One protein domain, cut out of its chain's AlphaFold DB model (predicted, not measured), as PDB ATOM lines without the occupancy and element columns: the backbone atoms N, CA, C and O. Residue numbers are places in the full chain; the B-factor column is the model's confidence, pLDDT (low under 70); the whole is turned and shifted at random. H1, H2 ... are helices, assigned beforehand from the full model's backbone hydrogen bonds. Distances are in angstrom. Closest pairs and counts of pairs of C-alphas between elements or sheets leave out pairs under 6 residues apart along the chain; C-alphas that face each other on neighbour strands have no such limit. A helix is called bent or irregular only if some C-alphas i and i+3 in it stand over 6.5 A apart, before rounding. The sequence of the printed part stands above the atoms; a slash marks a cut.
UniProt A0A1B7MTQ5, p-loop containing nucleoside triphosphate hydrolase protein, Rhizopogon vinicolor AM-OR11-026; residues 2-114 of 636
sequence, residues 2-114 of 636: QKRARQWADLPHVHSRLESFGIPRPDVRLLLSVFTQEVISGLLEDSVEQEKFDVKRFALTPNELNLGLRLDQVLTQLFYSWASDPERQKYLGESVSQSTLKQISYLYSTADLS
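AT A GLANCE: This is residues 2 to 114 of the 636 residues of the protein "p-loop containing nucleoside triphosphate hydrolase protein" of Rhizopogon vinicolor AM-OR11-026 (UniProt A0A1B7MTQ5). The two longest helices, H3 and H7, meet near the middle like a T, the last turns of H7 coming to the middle stretch of H3 nearly at a right angle. H1 runs beside the later part of H3, H2 crosses the first turns of H3, H9 packs across the end of H7 with H8 near it, and residues 61 to 67, with the short H6, stick out as a loop. The printed part has 113 residues with nine named helices, H1 to H9 in chain order, and no named strand: an all-helix class. It is compact, with a radius of gyration of the C-alphas of 13.5 A and spans of 39 by 32 by 29 A.

IN THESE COORDINATES: Find C-alpha 2 at (105.280, 104.044, 86.897), where H1 begins and runs to residue 9; it is neither bent nor irregular, but only just: C-alphas 3 and 6 are 6.4 A apart. H2 follows at residues 12 to 20, 12.4 A long. H3, residues 25 to 43, starts from C-alpha 25 at (125.951, 115.291, 84.813) and is 24.7 A long; it is irregular, with C-alphas 40 and 43 being 7.1 A apart. Next come the short H4, residues 47 to 52, H5, residues 55 to 58, and H6, residues 62 to 66. H7, residues 68 to 83, is 22.2 A long. After H8, residues 86 to 92, look for H9, residues 98 to 110, 18.0 A long, ending at C-alpha 110 at (115.088, 126.906, 100.163).

HOW THE PARTS SIT: H3 and H7 are the hub, touching three helices each. Residues 32 to 40 of H3 touch H1 at a shallow tilt of 4 degrees, opposite ways; the closest C-alphas, of Gln 2 and Ile 40, are 5.2 A apart. Residues 25 to 29 of H3 touch H2 at a steep tilt of 65 degrees, closest at C-alphas Glu 19 and Arg 25, 6.0 A. H3 and H7 only just touch, with 3 pairs of C-alphas within 8 A, about perpendicular at 86 degrees; the closest are Phe 35 and Phe 79, 6.9 A. Residues 80 to 83 of H7 touch H9 at a steep tilt of 64 degrees, closest at C-alphas Tyr 80 and Tyr 108, 6.5 A. H6 and H7 only just touch, with 3 pairs of C-alphas within 8 A, and only at the corner. Close but not clearly touching are, for instance, H3 and H4, H5 and H7, and H8 and H9, whose closest C-alphas, of Gln 89 and Leu 101, are 6.7 A apart. Each O i to N i+4 pair is within hydrogen-bond range in H2, H4, H6, H7 and H9, against 2 of 4 in H1, 12 of 15 in H3 and 1 of 3 in H8, which has 2 of 4 O i to N i+3 pairs within range; H5 is too short for an i+4 pair.

THE WHOLE: The C-alphas farthest apart are those of Asn 63 and Glu 94, 39.8 A. The printed part has no cut, and the links between its helices are tight. The mean pLDDT of the printed part is 88.1; look for values under 70 at residue 56 and residues 59 to 68.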
ATOM      1  N   GLN A   2     104.148 104.993  87.003       72.00
ATOM      2  CA  GLN A   2     105.280 104.044  86.897       72.00
ATOM      3  C   GLN A   2     105.829 103.791  85.479       72.00
ATOM      4  O   GLN A   2     107.001 104.042  85.221       72.00
ATOM      5  N   LYS A   3     104.989 103.364  84.521       72.69
ATOM      6  CA  LYS A   3     105.429 103.105  83.130       72.69
ATOM      7  C   LYS A   3     106.019 104.336  82.433       72.69
ATOM      8  O   LYS A   3     106.873 104.199  81.566       72.69
ATOM      9  N   ARG A   4     105.552 105.529  82.803       82.06
ATOM     10  CA  ARG A   4     105.988 106.789  82.198       82.06
ATOM     11  C   ARG A   4     107.220 107.380  82.885       82.06
ATOM     12  O   ARG A   4     107.894 108.187  82.265       82.06
ATOM     13  N   ALA A   5     107.542 106.955  84.110       84.44
ATOM     14  CA  ALA A   5     108.711 107.438  84.845       84.44
ATOM     15  C   ALA A   5     110.033 107.079  84.144       84.44
ATOM     16  O   ALA A   5     110.904 107.933  84.051       84.44
ATOM     17  N   ARG A   6     110.165 105.867  83.572       86.69
ATOM     18  CA  ARG A   6     111.349 105.508  82.756       86.69
ATOM     19  C   ARG A   6     111.490 106.408  81.536       86.69
ATOM     20  O   ARG A   6     112.527 107.016  81.339       86.69
ATOM     21  N   GLN A   7     110.409 106.519  80.761       89.06
ATOM     22  CA  GLN A   7     110.393 107.354  79.561       89.06
ATOM     23  C   GLN A   7     110.746 108.801  79.886       89.06
ATOM     24  O   GLN A   7     111.489 109.406  79.134       89.06
ATOM     25  N   TRP A   8     110.229 109.329  80.998       92.00
ATOM     26  CA  TRP A   8     110.540 110.663  81.496       92.00
ATOM     27  C   TRP A   8     112.023 110.826  81.846       92.00
ATOM     28  O   TRP A   8     112.640 111.777  81.380       92.00
ATOM     29  N   ALA A   9     112.604 109.891  82.601       93.56
ATOM     30  CA  ALA A   9     114.007 109.960  83.000       93.56
ATOM     31  C   ALA A   9     114.977 109.950  81.809       93.56
ATOM     32  O   ALA A   9     116.034 110.559  81.902       93.56
ATOM     33  N   ASP A  10     114.604 109.324  80.689       92.31
ATOM     34  CA  ASP A  10     115.422 109.284  79.470       92.31
ATOM     35  C   ASP A  10     115.320 110.569  78.614       92.31
ATOM     36  O   ASP A  10     116.032 110.715  77.614       92.31
ATOM     37  N   LEU A  11     114.433 111.518  78.952       94.00
ATOM     38  CA  LEU A  11     114.227 112.729  78.150       94.00
ATOM     39  C   LEU A  11     115.406 113.709  78.303       94.00
ATOM     40  O   LEU A  11     115.729 114.119  79.421       94.00
ATOM     41  N   PRO A  12     116.001 114.210  77.198       95.31
ATOM     42  CA  PRO A  12     117.146 115.121  77.266       95.31
ATOM     43  C   PRO A  12     116.901 116.405  78.071       95.31
ATOM     44  O   PRO A  12     117.814 116.909  78.723       95.31
ATOM     45  N   HIS A  13     115.673 116.936  78.048       93.31
ATOM     46  CA  HIS A  13     115.340 118.151  78.793       93.31
ATOM     47  C   HIS A  13     115.305 117.928  80.311       93.31
ATOM     48  O   HIS A  13     115.624 118.855  81.047       93.31
ATOM     49  N   VAL A  14     114.985 116.715  80.782       95.88
ATOM     50  CA  VAL A  14     115.009 116.375  82.214       95.88
ATOM     51  C   VAL A  14     116.445 116.398  82.725       95.88
ATOM     52  O   VAL A  14     116.730 117.043  83.729       95.88
ATOM     53  N   HIS A  15     117.368 115.782  81.980       97.12
ATOM     54  CA  HIS A  15     118.796 115.847  82.287       97.12
ATOM     55  C   HIS A  15     119.313 117.288  82.319       97.12
ATOM     56  O   HIS A  15     119.884 117.707  83.319       97.12
ATOM     57  N   SER A  16     119.049 118.055  81.255       96.12
ATOM     58  CA  SER A  16     119.481 119.454  81.138       96.12
ATOM     59  C   SER A  16     118.985 120.319  82.305       96.12
ATOM     60  O   SER A  16     119.727 121.146  82.826       96.12
ATOM     61  N   ARG A  17     117.744 120.101  82.755       96.06
ATOM     62  CA  ARG A  17     117.154 120.828  83.885       96.06
ATOM     63  C   ARG A  17     117.792 120.464  85.224       96.06
ATOM     64  O   ARG A  17     118.080 121.338  86.029       96.06
ATOM     65  N   LEU A  18     118.013 119.178  85.486       97.62
ATOM     66  CA  LEU A  18     118.681 118.761  86.721       97.62
ATOM     67  C   LEU A  18     120.133 119.261  86.770       97.62
ATOM     68  O   LEU A  18     120.593 119.694  87.825       97.62
ATOM     69  N   GLU A  19     120.817 119.278  85.622       97.00
ATOM     70  CA  GLU A  19     122.132 119.910  85.478       97.00
ATOM     71  C   GLU A  19     122.063 121.420  85.770       97.00
ATOM     72  O   GLU A  19     122.873 121.922  86.549       97.00
ATOM     73  N   SER A  20     121.066 122.141  85.239       96.81
ATOM     74  CA  SER A  20     120.915 123.587  85.470       96.81
ATOM     75  C   SER A  20     120.552 123.953  86.915       96.81
ATOM     76  O   SER A  20     120.871 125.052  87.363       96.81
ATOM     77  N   PHE A  21     119.953 123.030  87.671       97.62
ATOM     78  CA  PHE A  21     119.730 123.158  89.116       97.62
ATOM     79  C   PHE A  21     120.962 122.804  89.974       97.62
ATOM     80  O   PHE A  21     120.917 122.907  91.202       97.62
ATOM     81  N   GLY A  22     122.083 122.432  89.345       96.12
ATOM     82  CA  GLY A  22     123.369 122.220  90.011       96.12
ATOM     83  C   GLY A  22     123.719 120.763  90.311       96.12
ATOM     84  O   GLY A  22     124.653 120.519  91.074       96.12
ATOM     85  N   ILE A  23     123.012 119.787  89.731       97.19
ATOM     86  CA  ILE A  23     123.365 118.366  89.866       97.19
ATOM     87  C   ILE A  23     124.400 118.001  88.787       97.19
ATOM     88  O   ILE A  23     124.109 118.131  87.597       97.19
ATOM     89  N   PRO A  24     125.599 117.495  89.139       95.38
ATOM     90  CA  PRO A  24     126.598 117.110  88.149       95.38
ATOM     91  C   PRO A  24     126.080 116.044  87.177       95.38
ATOM     92  O   PRO A  24     125.465 115.057  87.578       95.38
ATOM     93  N   ARG A  25     126.402 116.190  85.889       93.62
ATOM     94  CA  ARG A  25     125.951 115.291  84.813       93.62
ATOM     95  C   ARG A  25     126.127 113.781  85.082       93.62
ATOM     96  O   ARG A  25     125.217 113.025  84.730       93.62
ATOM     97  N   PRO A  26     127.243 113.299  85.677       92.88
ATOM     98  CA  PRO A  26     127.377 111.886  86.040       92.88
ATOM     99  C   PRO A  26     126.343 111.436  87.084       92.88
ATOM    100  O   PRO A  26     125.758 110.361  86.944       92.88
ATOM    101  N   ASP A  27     126.073 112.290  88.071       95.94
ATOM    102  CA  ASP A  27     125.169 112.017  89.189       95.94
ATOM    103  C   ASP A  27     123.705 112.035  88.740       95.94
ATOM    104  O   ASP A  27     122.917 111.211  89.195       95.94
ATOM    105  N   VAL A  28     123.339 112.904  87.787       95.94
ATOM    106  CA  VAL A  28     121.973 112.972  87.232       95.94
ATOM    107  C   VAL A  28     121.511 111.609  86.710       95.94
ATOM    108  O   VAL A  28     120.424 111.150  87.053       95.94
ATOM    109  N   ARG A  29     122.332 110.936  85.891       92.75
ATOM    110  CA  ARG A  29     121.973 109.625  85.314       92.75
ATOM    111  C   ARG A  29     121.766 108.566  86.390       92.75
ATOM    112  O   ARG A  29     120.830 107.777  86.304       92.75
ATOM    113  N   LEU A  30     122.642 108.558  87.388       94.38
ATOM    114  CA  LEU A  30     122.601 107.591  88.474       94.38
ATOM    115  C   LEU A  30     121.369 107.803  89.356       94.38
ATOM    116  O   LEU A  30     120.602 106.868  89.569       94.38
ATOM    117  N   LEU A  31     121.134 109.044  89.786       96.31
ATOM    118  CA  LEU A  31     119.989 109.419  90.613       96.31
ATOM    119  C   LEU A  31     118.660 109.114  89.916       96.31
ATOM    120  O   LEU A  31     117.782 108.511  90.526       96.31
ATOM    121  N   LEU A  32     118.520 109.463  88.632       95.75
ATOM    122  CA  LEU A  32     117.315 109.153  87.857       95.75
ATOM    123  C   LEU A  32     117.098 107.640  87.698       95.75
ATOM    124  O   LEU A  32     115.965 107.163  87.800       95.75
ATOM    125  N   SER A  33     118.169 106.869  87.490       93.38
ATOM    126  CA  SER A  33     118.095 105.405  87.412       93.38
ATOM    127  C   SER A  33     117.587 104.797  88.723       93.38
ATOM    128  O   SER A  33     116.650 103.998  88.706       93.38
ATOM    129  N   VAL A  34     118.154 105.205  89.864       94.38
ATOM    130  CA  VAL A  34     117.736 104.710  91.189       94.38
ATOM    131  C   VAL A  34     116.297 105.133  91.494       94.38
ATOM    132  O   VAL A  34     115.465 104.288  91.821       94.38
ATOM    133  N   PHE A  35     115.967 106.413  91.303       94.81
ATOM    134  CA  PHE A  35     114.621 106.940  91.522       94.81
ATOM    135  C   PHE A  35     113.565 106.186  90.709       94.81
ATOM    136  O   PHE A  35     112.550 105.735  91.243       94.81
ATOM    137  N   THR A  36     113.796 106.011  89.406       92.81
ATOM    138  CA  THR A  36     112.830 105.313  88.547       92.81
ATOM    139  C   THR A  36     112.696 103.840  88.904       92.81
ATOM    140  O   THR A  36     111.586 103.309  88.830       92.81
ATOM    141  N   GLN A  37     113.777 103.178  89.318       91.88
ATOM    142  CA  GLN A  37     113.716 101.806  89.812       91.88
ATOM    143  C   GLN A  37     112.828 101.705  91.057       91.88
ATOM    144  O   GLN A  37     111.967 100.826  91.102       91.88
ATOM    145  N   GLU A  38     112.961 102.630  92.009       90.81
ATOM    146  CA  GLU A  38     112.130 102.654  93.216       90.81
ATOM    147  C   GLU A  38     110.657 102.920  92.910       90.81
ATOM    148  O   GLU A  38     109.781 102.173  93.361       90.81
ATOM    149  N   VAL A  39     110.374 103.911  92.058       88.56
ATOM    150  CA  VAL A  39     109.012 104.205  91.586       88.56
ATOM    151  C   VAL A  39     108.361 102.961  90.978       88.56
ATOM    152  O   VAL A  39     107.195 102.679  91.253       88.56
ATOM    153  N   ILE A  40     109.106 102.193  90.179       86.44
ATOM    154  CA  ILE A  40     108.616 100.972  89.522       86.44
ATOM    155  C   ILE A  40     108.480  99.806  90.494       86.44
ATOM    156  O   ILE A  40     107.600  98.973  90.305       86.44
ATOM    157  N   SER A  41     109.324  99.749  91.523       86.88
ATOM    158  CA  SER A  41     109.266  98.717  92.561       86.88
ATOM    159  C   SER A  41     108.130  98.905  93.572       86.88
ATOM    160  O   SER A  41     107.966  98.057  94.441       86.88
ATOM    161  N   GLY A  42     107.343  99.981  93.451       83.88
ATOM    162  CA  GLY A  42     106.161 100.207  94.284       83.88
ATOM    163  C   GLY A  42     106.271 101.365  95.275       83.88
ATOM    164  O   GLY A  42     105.408 101.467  96.138       83.88
ATOM    165  N   LEU A  43     107.246 102.283  95.144       83.25
ATOM    166  CA  LEU A  43     107.345 103.478  96.012       83.25
ATOM    167  C   LEU A  43     106.016 104.248  96.108       83.25
ATOM    168  O   LEU A  43     105.647 104.751  97.158       83.25
ATOM    169  N   LEU A  44     105.285 104.328  94.993       79.31
ATOM    170  CA  LEU A  44     103.996 105.020  94.916       79.31
ATOM    171  C   LEU A  44     102.798 104.146  95.310       79.31
ATOM    172  O   LEU A  44     101.673 104.624  95.232       79.31
ATOM    173  N   GLU A  45     103.001 102.881  95.670       82.75
ATOM    174  CA  GLU A  45     101.956 101.946  96.119       82.75
ATOM    175  C   GLU A  45     101.983 101.752  97.640       82.75
ATOM    176  O   GLU A  45     100.945 101.465  98.234       82.75
ATOM    177  N   ASP A  46     103.142 101.961  98.267       85.19
ATOM    178  CA  ASP A  46     103.306 101.922  99.717       85.19
ATOM    179  C   ASP A  46     102.581 103.103 100.387       85.19
ATOM    180  O   ASP A  46     102.819 104.269 100.068       85.19
ATOM    181  N   SER A  47     101.673 102.813 101.324       84.38
ATOM    182  CA  SER A  47     100.859 103.838 101.986       84.38
ATOM    183  C   SER A  47     101.671 104.796 102.860       84.38
ATOM    184  O   SER A  47     101.296 105.960 102.980       84.38
ATOM    185  N   VAL A  48     102.764 104.318 103.463       85.56
ATOM    186  CA  VAL A  48     103.647 105.130 104.312       85.56
ATOM    187  C   VAL A  48     104.428 106.105 103.439       85.56
ATOM    188  O   VAL A  48     104.467 107.297 103.731       85.56
ATOM    189  N   GLU A  49     104.980 105.630 102.322       85.12
ATOM    190  CA  GLU A  49     105.698 106.488 101.370       85.12
ATOM    191  C   GLU A  49     104.751 107.477 100.668       85.12
ATOM    192  O   GLU A  49     105.101 108.641 100.454       85.12
ATOM    193  N   GLN A  50     103.513 107.063 100.368       82.44
ATOM    194  CA  GLN A  50     102.492 107.963  99.826       82.44
ATOM    195  C   GLN A  50     102.172 109.130 100.763       82.44
ATOM    196  O   GLN A  50     101.974 110.250 100.284       82.44
ATOM    197  N   GLU A  51     102.089 108.875 102.069       83.75
ATOM    198  CA  GLU A  51     101.871 109.912 103.075       83.75
ATOM    199  C   GLU A  51     103.118 110.789 103.240       83.75
ATOM    200  O   GLU A  51     103.013 112.014 103.194       83.75
ATOM    201  N   LYS A  52     104.305 110.173 103.321       84.25
ATOM    202  CA  LYS A  52     105.595 110.858 103.491       84.25
ATOM    203  C   LYS A  52     105.895 111.860 102.373       84.25
ATOM    204  O   LYS A  52     106.309 112.982 102.654       84.25
ATOM    205  N   PHE A  53     105.660 111.487 101.114       81.94
ATOM    206  CA  PHE A  53     105.911 112.357  99.954       81.94
ATOM    207  C   PHE A  53     104.692 113.182  99.514       81.94
ATOM    208  O   PHE A  53     104.758 113.885  98.495       81.94
ATOM    209  N   ASP A  54     103.590 113.091 100.270       76.06
ATOM    210  CA  ASP A  54     102.284 113.667  99.950       76.06
ATOM    211  C   ASP A  54     101.905 113.406  98.485       76.06
ATOM    212  O   ASP A  54     101.632 114.310  97.699       76.06
ATOM    213  N   VAL A  55     101.928 112.135  98.072       76.06
ATOM    214  CA  VAL A  55     101.728 111.747  96.664       76.06
ATOM    215  C   VAL A  55     100.367 112.212  96.134       76.06
ATOM    216  O   VAL A  55     100.201 112.449  94.935       76.06
ATOM    217  N   LYS A  56      99.391 112.421  97.026       69.00
ATOM    218  CA  LYS A  56      98.060 112.941  96.691       69.00
ATOM    219  C   LYS A  56      98.118 114.324  96.036       69.00
ATOM    220  O   LYS A  56      97.269 114.607  95.188       69.00
ATOM    221  N   ARG A  57      99.135 115.148  96.321       74.00
ATOM    222  CA  ARG A  57      99.325 116.453  95.658       74.00
ATOM    223  C   ARG A  57      99.645 116.375  94.175       74.00
ATOM    224  O   ARG A  57      99.475 117.346  93.441       74.00
ATOM    225  N   PHE A  58     100.068 115.201  93.726       71.56
ATOM    226  CA  PHE A  58     100.406 114.920  92.344       71.56
ATOM    227  C   PHE A  58      99.233 114.339  91.546       71.56
ATOM    228  O   PHE A  58      99.438 113.868  90.429       71.56
ATOM    229  N   ALA A  59      98.008 114.361  92.084       66.50
ATOM    230  CA  ALA A  59      96.823 113.915  91.360       66.50
ATOM    231  C   ALA A  59      96.676 114.680  90.029       66.50
ATOM    232  O   ALA A  59      96.506 115.901  90.003       66.50
ATOM    233  N   LEU A  60      96.762 113.937  88.923       69.19
ATOM    234  CA  LEU A  60      96.604 114.447  87.565       69.19
ATOM    235  C   LEU A  60      95.193 114.145  87.072       69.19
ATOM    236  O   LEU A  60      94.736 113.003  87.131       69.19
ATOM    237  N   THR A  61      94.525 115.149  86.519       66.69
ATOM    238  CA  THR A  61      93.303 114.938  85.742       66.69
ATOM    239  C   THR A  61      93.613 114.144  84.461       66.69
ATOM    240  O   THR A  61      94.745 114.174  83.963       66.69
ATOM    241  N   PRO A  62      92.628 113.447  83.859       60.88
ATOM    242  CA  PRO A  62      92.819 112.752  82.581       60.88
ATOM    243  C   PRO A  62      93.386 113.645  81.467       60.88
ATOM    244  O   PRO A  62      94.213 113.193  80.677       60.88
ATOM    245  N   ASN A  63      93.005 114.925  81.435       60.56
ATOM    246  CA  ASN A  63      93.539 115.895  80.477       60.56
ATOM    247  C   ASN A  63      95.011 116.232  80.748       60.56
ATOM    248  O   ASN A  63      95.808 116.291  79.815       60.56
ATOM    249  N   GLU A  64      95.400 116.398  82.013       66.81
ATOM    250  CA  GLU A  64      96.798 116.637  82.393       66.81
ATOM    251  C   GLU A  64      97.687 115.422  82.122       66.81
ATOM    252  O   GLU A  64      98.848 115.581  81.762       66.81
ATOM    253  N   LEU A  65      97.146 114.204  82.208       60.72
ATOM    254  CA  LEU A  65      97.861 112.997  81.794       60.72
ATOM    255  C   LEU A  65      98.172 112.986  80.292       60.72
ATOM    256  O   LEU A  65      99.131 112.334  79.885       60.72
ATOM    257  N   ASN A  66      97.408 113.685  79.459       56.62
ATOM    258  CA  ASN A  66      97.694 113.780  78.026       56.62
ATOM    259  C   ASN A  66      98.703 114.896  77.701       56.62
ATOM    260  O   ASN A  66      99.262 114.916  76.607       56.62
ATOM    261  N   LEU A  67      98.984 115.787  78.657       61.16
ATOM    262  CA  LEU A  67      99.936 116.887  78.525       61.16
ATOM    263  C   LEU A  67     101.271 116.508  79.183       61.16
ATOM    264  O   LEU A  67     101.400 116.491  80.407       61.16
ATOM    265  N   GLY A  68     102.296 116.234  78.370       66.62
ATOM    266  CA  GLY A  68     103.617 115.797  78.851       66.62
ATOM    267  C   GLY A  68     104.269 116.734  79.880       66.62
ATOM    268  O   GLY A  68     104.918 116.251  80.804       66.62
ATOM    269  N   LEU A  69     104.027 118.049  79.784       75.50
ATOM    270  CA  LEU A  69     104.605 119.049  80.692       75.50
ATOM    271  C   LEU A  69     104.207 118.846  82.158       75.50
ATOM    272  O   LEU A  69     105.040 118.998  83.049       75.50
ATOM    273  N   ARG A  70     102.943 118.504  82.440       80.94
ATOM    274  CA  ARG A  70     102.501 118.383  83.835       80.94
ATOM    275  C   ARG A  70     103.079 117.134  84.491       80.94
ATOM    276  O   ARG A  70     103.447 117.166  85.662       80.94
ATOM    277  N   LEU A  71     103.187 116.048  83.730       83.88
ATOM    278  CA  LEU A  71     103.848 114.836  84.196       83.88
ATOM    279  C   LEU A  71     105.329 115.091  84.508       83.88
ATOM    280  O   LEU A  71     105.813 114.602  85.525       83.88
ATOM    281  N   ASP A  72     106.019 115.861  83.665       89.31
ATOM    282  CA  ASP A  72     107.416 116.248  83.876       89.31
ATOM    283  C   ASP A  72     107.604 117.036  85.185       89.31
ATOM    284  O   ASP A  72     108.433 116.666  86.019       89.31
ATOM    285  N   GLN A  73     106.766 118.048  85.433       89.31
ATOM    286  CA  GLN A  73     106.767 118.802  86.696       89.31
ATOM    287  C   GLN A  73     106.553 117.901  87.910       89.31
ATOM    288  O   GLN A  73     107.340 117.930  88.851       89.31
ATOM    289  N   VAL A  74     105.513 117.065  87.872       88.00
ATOM    290  CA  VAL A  74     105.164 116.165  88.977       88.00
ATOM    291  C   VAL A  74     106.297 115.194  89.300       88.00
ATOM    292  O   VAL A  74     106.642 115.019  90.466       88.00
ATOM    293  N   LEU A  75     106.886 114.559  88.283       90.75
ATOM    294  CA  LEU A  75     107.974 113.606  88.496       90.75
ATOM    295  C   LEU A  75     109.247 114.297  88.983       90.75
ATOM    296  O   LEU A  75     109.939 113.735  89.826       90.75
ATOM    297  N   THR A  76     109.519 115.522  88.526       94.50
ATOM    298  CA  THR A  76     110.656 116.313  89.018       94.50
ATOM    299  C   THR A  76     110.459 116.731  90.480       94.50
ATOM    300  O   THR A  76     111.367 116.560  91.287       94.50
ATOM    301  N   GLN A  77     109.263 117.190  90.862       93.19
ATOM    302  CA  GLN A  77     108.949 117.543  92.252       93.19
ATOM    303  C   GLN A  77     109.050 116.326  93.178       93.19
ATOM    304  O   GLN A  77     109.633 116.404  94.262       93.19
ATOM    305  N   LEU A  78     108.515 115.183  92.739       92.06
ATOM    306  CA  LEU A  78     108.637 113.924  93.463       92.06
ATOM    307  C   LEU A  78     110.104 113.492  93.585       92.06
ATOM    308  O   LEU A  78     110.514 113.077  94.664       92.06
ATOM    309  N   PHE A  79     110.898 113.627  92.519       95.25
ATOM    310  CA  PHE A  79     112.334 113.349  92.539       95.25
ATOM    311  C   PHE A  79     113.061 114.195  93.588       95.25
ATOM    312  O   PHE A  79     113.832 113.645  94.366       95.25
ATOM    313  N   TYR A  80     112.798 115.503  93.664       95.75
ATOM    314  CA  TYR A  80     113.426 116.366  94.669       95.75
ATOM    315  C   TYR A  80     112.987 116.026  96.094       95.75
ATOM    316  O   TYR A  80     113.825 115.991  96.994       95.75
ATOM    317  N   SER A  81     111.704 115.720  96.293       92.94
ATOM    318  CA  SER A  81     111.181 115.272  97.586       92.94
ATOM    319  C   SER A  81     111.836 113.959  98.035       92.94
ATOM    320  O   SER A  81     112.264 113.841  99.178       92.94
ATOM    321  N   TRP A  82     111.993 113.013  97.105       94.12
ATOM    322  CA  TRP A  82     112.667 111.733  97.315       94.12
ATOM    323  C   TRP A  82     114.170 111.889  97.581       94.12
ATOM    324  O   TRP A  82     114.681 111.359  98.562       94.12
ATOM    325  N   ALA A  83     114.886 112.640  96.744       95.06
ATOM    326  CA  ALA A  83     116.337 112.795  96.838       95.06
ATOM    327  C   ALA A  83     116.765 113.626  98.058       95.06
ATOM    328  O   ALA A  83     117.886 113.475  98.544       95.06
ATOM    329  N   SER A  84     115.875 114.486  98.560       94.56
ATOM    330  CA  SER A  84     116.101 115.277  99.774       94.56
ATOM    331  C   SER A  84     115.727 114.530 101.053       94.56
ATOM    332  O   SER A  84     116.005 115.028 102.142       94.56
ATOM    333  N   ASP A  85     115.137 113.336 100.963       93.56
ATOM    334  CA  ASP A  85     114.749 112.572 102.143       93.56
ATOM    335  C   ASP A  85     115.976 112.082 102.945       93.56
ATOM    336  O   ASP A  85     116.870 111.449 102.373       93.56
ATOM    337  N   PRO A  86     116.037 112.308 104.274       92.38
ATOM    338  CA  PRO A  86     117.192 111.924 105.083       92.38
ATOM    339  C   PRO A  86     117.513 110.425 105.094       92.38
ATOM    340  O   PRO A  86     118.670 110.060 105.301       92.38
ATOM    341  N   GLU A  87     116.527 109.539 104.916       91.38
ATOM    342  CA  GLU A  87     116.777 108.093 104.849       91.38
ATOM    343  C   GLU A  87     117.356 107.718 103.487       91.38
ATOM    344  O   GLU A  87     118.337 106.974 103.419       91.38
ATOM    345  N   ARG A  88     116.806 108.309 102.417       92.06
ATOM    346  CA  ARG A  88     117.277 108.117 101.042       92.06
ATOM    347  C   ARG A  88     118.708 108.620 100.850       92.06
ATOM    348  O   ARG A  88     119.559 107.909 100.315       92.06
ATOM    349  N   GLN A  89     119.031 109.789 101.399       93.00
ATOM    350  CA  GLN A  89     120.377 110.362 101.324       93.00
ATOM    351  C   GLN A  89     121.479 109.459 101.895       93.00
ATOM    352  O   GLN A  89     122.603 109.488 101.390       93.00
ATOM    353  N   LYS A  90     121.185 108.644 102.921       90.62
ATOM    354  CA  LYS A  90     122.196 107.778 103.556       90.62
ATOM    355  C   LYS A  90     122.775 106.758 102.581       90.62
ATOM    356  O   LYS A  90     123.993 106.639 102.516       90.62
ATOM    357  N   TYR A  91     121.931 106.060 101.820       91.31
ATOM    358  CA  TYR A  91     122.416 105.073 100.850       91.31
ATOM    359  C   TYR A  91     122.745 105.706  99.493       91.31
ATOM    360  O   TYR A  91     123.662 105.244  98.819       91.31
ATOM    361  N   LEU A  92     122.073 106.796  99.087       92.56
ATOM    362  CA  LEU A  92     122.467 107.527  97.874       92.56
ATOM    363  C   LEU A  92     123.908 108.045  97.985       92.56
ATOM    364  O   LEU A  92     124.628 108.075  96.988       92.56
ATOM    365  N   GLY A  93     124.356 108.372  99.201       88.88
ATOM    366  CA  GLY A  93     125.725 108.787  99.502       88.88
ATOM    367  C   GLY A  93     126.804 107.728  99.253       88.88
ATOM    368  O   GLY A  93     127.981 108.080  99.233       88.88
ATOM    369  N   GLU A  94     126.436 106.461  99.046       90.38
ATOM    370  CA  GLU A  94     127.366 105.402  98.619       90.38
ATOM    371  C   GLU A  94     127.700 105.502  97.124       90.38
ATOM    372  O   GLU A  94     128.742 105.026  96.677       90.38
ATOM    373  N   SER A  95     126.805 106.117  96.349       88.75
ATOM    374  CA  SER A  95     126.839 106.150  94.884       88.75
ATOM    375  C   SER A  95     127.073 107.556  94.320       88.75
ATOM    376  O   SER A  95     127.595 107.698  93.216       88.75
ATOM    377  N   VAL A  96     126.698 108.597  95.069       93.38
ATOM    378  CA  VAL A  96     126.715 110.008  94.658       93.38
ATOM    379  C   VAL A  96     127.494 110.842  95.673       93.38
ATOM    380  O   VAL A  96     127.500 110.552  96.870       93.38
ATOM    381  N   SER A  97     128.150 111.908  95.209       93.06
ATOM    382  CA  SER A  97     128.929 112.779  96.091       93.06
ATOM    383  C   SER A  97     128.063 113.453  97.168       93.06
ATOM    384  O   SER A  97     126.940 113.898  96.919       93.06
ATOM    385  N   GLN A  98     128.619 113.610  98.373       92.94
ATOM    386  CA  GLN A  98     127.941 114.310  99.473       92.94
ATOM    387  C   GLN A  98     127.646 115.782  99.151       92.94
ATOM    388  O   GLN A  98     126.661 116.333  99.638       92.94
ATOM    389  N   SER A  99     128.468 116.433  98.323       94.00
ATOM    390  CA  SER A  99     128.193 117.788  97.829       94.00
ATOM    391  C   SER A  99     126.922 117.848  96.986       94.00
ATOM    392  O   SER A  99     126.120 118.754  97.186       94.00
ATOM    393  N   THR A 100     126.700 116.868  96.105       95.81
ATOM    394  CA  THR A 100     125.500 116.805  95.258       95.81
ATOM    395  C   THR A 100     124.237 116.627  96.099       95.81
ATOM    396  O   THR A 100     123.261 117.346  95.907       95.81
ATOM    397  N   LEU A 101     124.258 115.722  97.083       95.94
ATOM    398  CA  LEU A 101     123.103 115.497  97.966       95.94
ATOM    399  C   LEU A 101     122.779 116.725  98.830       95.94
ATOM    400  O   LEU A 101     121.609 117.083  98.992       95.94
ATOM    401  N   LYS A 102     123.810 117.416  99.332       95.38
ATOM    402  CA  LYS A 102     123.638 118.687 100.048       95.38
ATOM    403  C   LYS A 102     123.055 119.773  99.152       95.38
ATOM    404  O   LYS A 102     122.165 120.480  99.605       95.38
ATOM    405  N   GLN A 103     123.517 119.880  97.907       96.38
ATOM    406  CA  GLN A 103     123.000 120.843  96.935       96.38
ATOM    407  C   GLN A 103     121.510 120.609  96.644       96.38
ATOM    408  O   GLN A 103     120.720 121.547  96.710       96.38
ATOM    409  N   ILE A 104     121.113 119.354  96.402       97.38
ATOM    410  CA  ILE A 104     119.709 118.964  96.190       97.38
ATOM    411  C   ILE A 104     118.855 119.357  97.397       97.38
ATOM    412  O   ILE A 104     117.833 120.022  97.242       97.38
ATOM    413  N   SER A 105     119.306 118.988  98.598       96.75
ATOM    414  CA  SER A 105     118.581 119.265  99.843       96.75
ATOM    415  C   SER A 105     118.454 120.757 100.114       96.75
ATOM    416  O   SER A 105     117.384 121.220 100.495       96.75
ATOM    417  N   TYR A 106     119.540 121.507  99.908       97.31
ATOM    418  CA  TYR A 106     119.587 122.944 100.137       97.31
ATOM    419  C   TYR A 106     118.647 123.690  99.192       97.31
ATOM    420  O   TYR A 106     117.860 124.518  99.650       97.31
ATOM    421  N   LEU A 107     118.666 123.359  97.897       98.06
ATOM    422  CA  LEU A 107     117.731 123.941  96.938       98.06
ATOM    423  C   LEU A 107     116.283 123.565  97.284       98.06
ATOM    424  O   LEU A 107     115.423 124.442  97.295       98.06
ATOM    425  N   TYR A 108     116.013 122.299  97.622       97.06
ATOM    426  CA  TYR A 108     114.665 121.835  97.962       97.06
ATOM    427  C   TYR A 108     114.086 122.531  99.198       97.06
ATOM    428  O   TYR A 108     112.948 122.994  99.157       97.06
ATOM    429  N   SER A 109     114.869 122.657 100.276       96.56
ATOM    430  CA  SER A 109     114.426 123.351 101.489       96.56
ATOM    431  C   SER A 109     114.277 124.857 101.281       96.56
ATOM    432  O   SER A 109     113.376 125.463 101.848       96.56
ATOM    433  N   THR A 110     115.145 125.466 100.466       97.19
ATOM    434  CA  THR A 110     115.088 126.906 100.163       97.19
ATOM    435  C   THR A 110     113.893 127.247  99.276       97.19
ATOM    436  O   THR A 110     113.287 128.304  99.424       97.19
ATOM    437  N   ALA A 111     113.522 126.338  98.374       96.62
ATOM    438  CA  ALA A 111     112.396 126.501  97.468       96.62
ATOM    439  C   ALA A 111     111.029 126.183  98.108       96.62
ATOM    440  O   ALA A 111     110.036 126.176  97.386       96.62
ATOM    441  N   ASP A 112     110.936 125.899  99.411       95.19
ATOM    442  CA  ASP A 112     109.673 125.505 100.049       95.19
ATOM    443  C   ASP A 112     108.590 126.597  99.923       95.19
ATOM    444  O   ASP A 112     108.813 127.772 100.212       95.19
ATOM    445  N   LEU A 113     107.402 126.190  99.471       94.00
ATOM    446  CA  LEU A 113     106.206 127.019  99.299       94.00
ATOM    447  C   LEU A 113     104.974 126.321  99.908       94.00
ATOM    448  O   LEU A 113     103.840 126.528  99.471       94.00
ATOM    449  N   SER A 114     105.190 125.462 100.910       91.50
ATOM    450  CA  SER A 114     104.149 124.619 101.509       91.50
ATOM    451  C   SER A 114     103.064 125.396 102.250       91.50
ATOM    452  O   SER A 114     101.940 124.907 102.353       91.50
TER     453      SER A 114